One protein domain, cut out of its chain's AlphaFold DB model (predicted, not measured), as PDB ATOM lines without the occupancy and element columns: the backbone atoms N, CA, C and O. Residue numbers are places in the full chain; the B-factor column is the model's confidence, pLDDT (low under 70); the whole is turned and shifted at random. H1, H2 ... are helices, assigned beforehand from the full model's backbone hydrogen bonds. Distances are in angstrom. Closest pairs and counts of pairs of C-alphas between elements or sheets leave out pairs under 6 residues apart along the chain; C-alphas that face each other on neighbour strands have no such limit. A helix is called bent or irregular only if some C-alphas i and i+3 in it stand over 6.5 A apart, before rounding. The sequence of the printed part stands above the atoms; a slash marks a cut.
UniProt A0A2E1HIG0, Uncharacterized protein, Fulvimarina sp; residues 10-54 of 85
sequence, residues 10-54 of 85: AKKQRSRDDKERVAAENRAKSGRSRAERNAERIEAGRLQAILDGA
ATOM      1  N   ALA A  10     -68.301  36.255 -75.177       93.56
ATOM      2  CA  ALA A  10     -68.470  34.825 -75.427       93.56
ATOM      3  C   ALA A  10     -69.656  34.528 -76.366       93.56
ATOM      4  O   ALA A  10     -69.507  33.800 -77.342       93.56
ATOM      5  N   LYS A  11     -70.821  35.154 -76.136       95.44
ATOM      6  CA  LYS A  11     -71.996  35.028 -77.019       95.44
ATOM      7  C   LYS A  11     -71.722  35.557 -78.428       95.44
ATOM      8  O   LYS A  11     -72.117  34.932 -79.408       95.44
ATOM      9  N   LYS A  12     -71.027  36.695 -78.540       96.50
ATOM     10  CA  LYS A  12     -70.643  37.264 -79.838       96.50
ATOM     11  C   LYS A  12     -69.710  36.332 -80.605       96.50
ATOM     12  O   LYS A  12     -69.870  36.218 -81.815       96.50
ATOM     13  N   GLN A  13     -68.762  35.698 -79.918       94.69
ATOM     14  CA  GLN A  13     -67.844  34.762 -80.552       94.69
ATOM     15  C   GLN A  13     -68.593  33.537 -81.080       94.69
ATOM     16  O   GLN A  13     -68.529  33.291 -82.273       94.69
ATOM     17  N   ARG A  14     -69.442  32.906 -80.258       93.94
ATOM     18  CA  ARG A  14     -70.291  31.786 -80.710       93.94
ATOM     19  C   ARG A  14     -71.114  32.137 -81.950       93.94
ATOM     20  O   ARG A  14     -71.104  31.408 -82.927       93.94
ATOM     21  N   SER A  15     -71.746  33.314 -81.959       95.56
ATOM     22  CA  SER A  15     -72.512  33.774 -83.125       95.56
ATOM     23  C   SER A  15     -71.658  33.964 -84.388       95.56
ATOM     24  O   SER A  15     -72.179  33.842 -85.497       95.56
ATOM     25  N   ARG A  16     -70.373  34.310 -84.252       95.19
ATOM     26  CA  ARG A  16     -69.443  34.386 -85.388       95.19
ATOM     27  C   ARG A  16     -69.081  32.990 -85.872       95.19
ATOM     28  O   ARG A  16     -69.214  32.739 -87.063       95.19
ATOM     29  N   ASP A  17     -68.740  32.099 -84.949       95.56
ATOM     30  CA  ASP A  17     -68.374  30.717 -85.251       95.56
ATOM     31  C   ASP A  17     -69.529  29.994 -85.972       95.56
ATOM     32  O   ASP A  17     -69.323  29.360 -87.005       95.56
ATOM     33  N   ASP A  18     -70.774  30.181 -85.514       93.75
ATOM     34  CA  ASP A  18     -71.973  29.622 -86.155       93.75
ATOM     35  C   ASP A  18     -72.135  30.122 -87.601       93.75
ATOM     36  O   ASP A  18     -72.414  29.347 -88.520       93.75
ATOM     37  N   LYS A  19     -71.923  31.426 -87.832       93.00
ATOM     38  CA  LYS A  19     -71.989  32.024 -89.176       93.00
ATOM     39  C   LYS A  19     -70.889  31.491 -90.085       93.00
ATOM     40  O   LYS A  19     -71.149  31.237 -91.261       93.00
ATOM     41  N   GLU A  20     -69.681  31.317 -89.562       91.00
ATOM     42  CA  GLU A  20     -68.557  30.742 -90.301       91.00
ATOM     43  C   GLU A  20     -68.823  29.287 -90.676       91.00
ATOM     44  O   GLU A  20     -68.587  28.898 -91.822       91.00
ATOM     45  N   ARG A  21     -69.404  28.509 -89.758       90.69
ATOM     46  CA  ARG A  21     -69.794  27.120 -90.003       90.69
ATOM     47  C   ARG A  21     -70.841  27.018 -91.107       90.69
ATOM     48  O   ARG A  21     -70.657  26.267 -92.060       90.69
ATOM     49  N   VAL A  22     -71.889  27.839 -91.043       87.50
ATOM     50  CA  VAL A  22     -72.913  27.916 -92.097       87.50
ATOM     51  C   VAL A  22     -72.298  28.355 -93.429       87.50
ATOM     52  O   VAL A  22     -72.640  27.812 -94.479       87.50
ATOM     53  N   ALA A  23     -71.367  29.310 -93.422       86.38
ATOM     54  CA  ALA A  23     -70.657  29.716 -94.632       86.38
ATOM     55  C   ALA A  23     -69.813  28.569 -95.214       86.38
ATOM     56  O   ALA A  23     -69.829  28.369 -96.427       86.38
ATOM     57  N   ALA A  24     -69.120  27.793 -94.378       86.62
ATOM     58  CA  ALA A  24     -68.353  26.624 -94.802       86.62
ATOM     59  C   ALA A  24     -69.255  25.524 -95.380       86.62
ATOM     60  O   ALA A  24     -68.982  25.032 -96.473       86.62
ATOM     61  N   GLU A  25     -70.373  25.214 -94.719       84.88
ATOM     62  CA  GLU A  25     -71.379  24.281 -95.237       84.88
ATOM     63  C   GLU A  25     -71.934  24.746 -96.590       84.88
ATOM     64  O   GLU A  25     -72.082  23.945 -97.508       84.88
ATOM     65  N   ASN A  26     -72.203  26.043 -96.749       83.81
ATOM     66  CA  ASN A  26     -72.690  26.600 -98.009       83.81
ATOM     67  C   ASN A  26     -71.638  26.536 -99.125       83.81
ATOM     68  O   ASN A  26     -72.008  26.254-100.266       83.81
ATOM     69  N   ARG A  27     -70.350  26.758 -98.814       83.44
ATOM     70  CA  ARG A  27     -69.239  26.562 -99.764       83.44
ATOM     71  C   ARG A  27     -69.129  25.096-100.182       83.44
ATOM     72  O   ARG A  27     -69.052  24.828-101.371       83.44
ATOM     73  N   ALA A  28     -69.205  24.160 -99.236       82.50
ATOM     74  CA  ALA A  28     -69.150  22.728 -99.528       82.50
ATOM     75  C   ALA A  28     -70.357  22.248-100.356       82.50
ATOM     76  O   ALA A  28     -70.190  21.511-101.320       82.50
ATOM     77  N   LYS A  29     -71.573  22.692-100.008       76.88
ATOM     78  CA  LYS A  29     -72.818  22.289-100.684       76.88
ATOM     79  C   LYS A  29     -72.955  22.886-102.081       76.88
ATOM     80  O   LYS A  29     -73.453  22.226-102.984       76.88
ATOM     81  N   SER A  30     -72.583  24.155-102.238       77.50
ATOM     82  CA  SER A  30     -72.921  24.927-103.441       77.50
ATOM     83  C   SER A  30     -71.717  25.195-104.341       77.50
ATOM     84  O   SER A  30     -71.909  25.634-105.473       77.50
ATOM     85  N   GLY A  31     -70.489  25.042-103.833       77.56
ATOM     86  CA  GLY A  31     -69.237  25.458-104.479       77.56
ATOM     87  C   GLY A  31     -69.071  26.978-104.611       77.56
ATOM     88  O   GLY A  31     -67.970  27.489-104.450       77.56
ATOM     89  N   ARG A  32     -70.171  27.701-104.851       76.19
ATOM     90  CA  ARG A  32     -70.247  29.150-105.052       76.19
ATOM     91  C   ARG A  32     -71.076  29.832-103.970       76.19
ATOM     92  O   ARG A  32     -72.178  29.386-103.626       76.19
ATOM     93  N   SER A  33     -70.587  30.954-103.454       79.94
ATOM     94  CA  SER A  33     -71.326  31.754-102.473       79.94
ATOM     95  C   SER A  33     -72.518  32.489-103.112       79.94
ATOM     96  O   SER A  33     -72.645  32.607-104.332       79.94
ATOM     97  N   ARG A  34     -73.457  32.992-102.291       78.06
ATOM     98  CA  ARG A  34     -74.554  33.847-102.796       78.06
ATOM     99  C   ARG A  34     -74.021  35.123-103.456       78.06
ATOM    100  O   ARG A  34     -74.595  35.563-104.444       78.06
ATOM    101  N   ALA A  35     -72.942  35.693-102.917       80.12
ATOM    102  CA  ALA A  35     -72.316  36.897-103.454       80.12
ATOM    103  C   ALA A  35     -71.726  36.644-104.848       80.12
ATOM    104  O   ALA A  35     -72.022  37.395-105.771       80.12
ATOM    105  N   GLU A  36     -70.995  35.541-105.021       79.56
ATOM    106  CA  GLU A  36     -70.442  35.133-106.321       79.56
ATOM    107  C   GLU A  36     -71.539  34.893-107.359       79.56
ATOM    108  O   GLU A  36     -71.475  35.438-108.455       79.56
ATOM    109  N   ARG A  37     -72.600  34.159-106.999       83.69
ATOM    110  CA  ARG A  37     -73.735  33.930-107.911       83.69
ATOM    111  C   ARG A  37     -74.432  35.221-108.332       83.69
ATOM    112  O   ARG A  37     -74.932  35.315-109.448       83.69
ATOM    113  N   ASN A  38     -74.513  36.201-107.437       85.00
ATOM    114  CA  ASN A  38     -75.107  37.492-107.761       85.00
ATOM    115  C   ASN A  38     -74.200  38.310-108.681       85.00
ATOM    116  O   ASN A  38     -74.704  38.880-109.643       85.00
ATOM    117  N   ALA A  39     -72.891  38.328-108.420       85.62
ATOM    118  CA  ALA A  39     -71.921  38.979-109.294       85.62
ATOM    119  C   ALA A  39     -71.956  38.371-110.705       85.62
ATOM    120  O   ALA A  39     -72.096  39.095-111.681       85.62
ATOM    121  N   GLU A  40     -71.953  37.041-110.808       84.94
ATOM    122  CA  GLU A  40     -72.032  36.327-112.085       84.94
ATOM    123  C   GLU A  40     -73.335  36.627-112.839       84.94
ATOM    124  O   GLU A  40     -73.312  36.841-114.048       84.94
ATOM    125  N   ARG A  41     -74.472  36.729-112.135       85.25
ATOM    126  CA  ARG A  41     -75.747  37.126-112.752       85.25
ATOM    127  C   ARG A  41     -75.700  38.554-113.303       85.25
ATOM    128  O   ARG A  41     -76.238  38.800-114.378       85.25
ATOM    129  N   ILE A  42     -75.092  39.486-112.569       90.88
ATOM    130  CA  ILE A  42     -74.953  40.882-113.005       90.88
ATOM    131  C   ILE A  42     -74.058  40.958-114.245       90.88
ATOM    132  O   ILE A  42     -74.440  41.592-115.227       90.88
ATOM    133  N   GLU A  43     -72.914  40.273-114.230       89.06
ATOM    134  CA  GLU A  43     -72.003  40.215-115.377       89.06
ATOM    135  C   GLU A  43     -72.667  39.566-116.597       89.06
ATOM    136  O   GLU A  43     -72.614  40.120-117.694       89.06
ATOM    137  N   ALA A  44     -73.382  38.453-116.416       87.88
ATOM    138  CA  ALA A  44     -74.131  37.813-117.495       87.88
ATOM    139  C   ALA A  44     -75.193  38.749-118.099       87.88
ATOM    140  O   ALA A  44     -75.304  38.840-119.320       87.88
ATOM    141  N   GLY A  45     -75.930  39.489-117.263       88.50
ATOM    142  CA  GLY A  45     -76.903  40.482-117.726       88.50
ATOM    143  C   GLY A  45     -76.252  41.644-118.482       88.50
ATOM    144  O   GLY A  45     -76.770  42.087-119.504       88.50
ATOM    145  N   ARG A  46     -75.078  42.106-118.034       88.75
ATOM    146  CA  ARG A  46     -74.305  43.140-118.733       88.75
ATOM    147  C   ARG A  46     -73.832  42.657-120.102       88.75
ATOM    148  O   ARG A  46     -73.962  43.391-121.077       88.75
ATOM    149  N   LEU A  47     -73.303  41.437-120.180       87.62
ATOM    150  CA  LEU A  47     -72.865  40.837-121.439       87.62
ATOM    151  C   LEU A  47     -74.036  40.666-122.410       87.62
ATOM    152  O   LEU A  47     -73.901  41.026-123.574       87.62
ATOM    153  N   GLN A  48     -75.191  40.196-121.932       85.62
ATOM    154  CA  GLN A  48     -76.407  40.108-122.745       85.62
ATOM    155  C   GLN A  48     -76.829  41.478-123.282       85.62
ATOM    156  O   GLN A  48     -77.003  41.620-124.485       85.62
ATOM    157  N   ALA A  49     -76.882  42.506-122.432       84.31
ATOM    158  CA  ALA A  49     -77.245  43.857-122.860       84.31
ATOM    159  C   ALA A  49     -76.273  44.437-123.906       84.31
ATOM    160  O   ALA A  49     -76.698  45.125-124.833       84.31
ATOM    161  N   ILE A  50     -74.972  44.150-123.784       85.69
ATOM    162  CA  ILE A  50     -73.967  44.546-124.781       85.69
ATOM    163  C   ILE A  50     -74.216  43.825-126.110       85.69
ATOM    164  O   ILE A  50     -74.182  44.464-127.159       85.69
ATOM    165  N   LEU A  51     -74.470  42.515-126.077       85.25
ATOM    166  CA  LEU A  51     -74.756  41.727-127.278       85.25
ATOM    167  C   LEU A  51     -76.048  42.177-127.964       85.25
ATOM    168  O   LEU A  51     -76.070  42.311-129.185       85.25
ATOM    169  N   ASP A  52     -77.091  42.461-127.188       79.56
ATOM    170  CA  ASP A  52     -78.365  42.965-127.694       79.56
ATOM    171  C   ASP A  52     -78.205  44.355-128.325       79.56
ATOM    172  O   ASP A  52     -78.722  44.596-129.413       79.56
ATOM    173  N   GLY A  53     -77.435  45.252-127.700       78.50
ATOM    174  CA  GLY A  53     -77.138  46.579-128.253       78.50
ATOM    175  C   GLY A  53     -76.221  46.550-129.481       78.50
ATOM    176  O   GLY A  53     -76.330  47.409-130.354       78.50
ATOM    177  N   ALA A  54     -75.335  45.557-129.578       78.12
ATOM    178  CA  ALA A  54     -74.467  45.339-130.736       78.12
ATOM    179  C   ALA A  54     -75.169  44.594-131.885       78.12
ATOM    180  O   ALA A  54     -74.596  44.431-132.967       78.12
TER     181      ALA A  54
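What this domain is: This is residues 10 to 54 of the 85 residues of an uncharacterized protein of Fulvimarina sp (UniProt A0A2E1HIG0). Two helices follow each other nearly end to end in one long, open zigzag, with a side-step at the tight link between them, and they do not fold back on each other. There is no core. The printed part has 45 residues with two named helices, H1 then H2, and no named strand: all helix. It is extended, with a radius of gyration of the C-alphas of 16.8 A, and it spans 56 by 20 by 5 A.

How they stand to each other: H1, residues 10 to 30, and H2, residues 34 to 53, are apart, with no C-alpha of the one within 8 A of the other. In both helices every O i to N i+4 pair is within hydrogen-bond range.

Where its parts are: H1 begins at C-alpha 10, (-68.470, 34.825, -75.427), and measures 30.0 A from first to last C-alpha. H2 measures 28.6 A and ends at C-alpha 53, (-77.138, 46.579, -128.253). Neither helix is bent.

The domain as a whole: The C-alphas of Ala 10 and Ala 54, the two farthest apart, are 56.6 A apart. The printed part has no cut. No printed residue is under 70 in pLDDT.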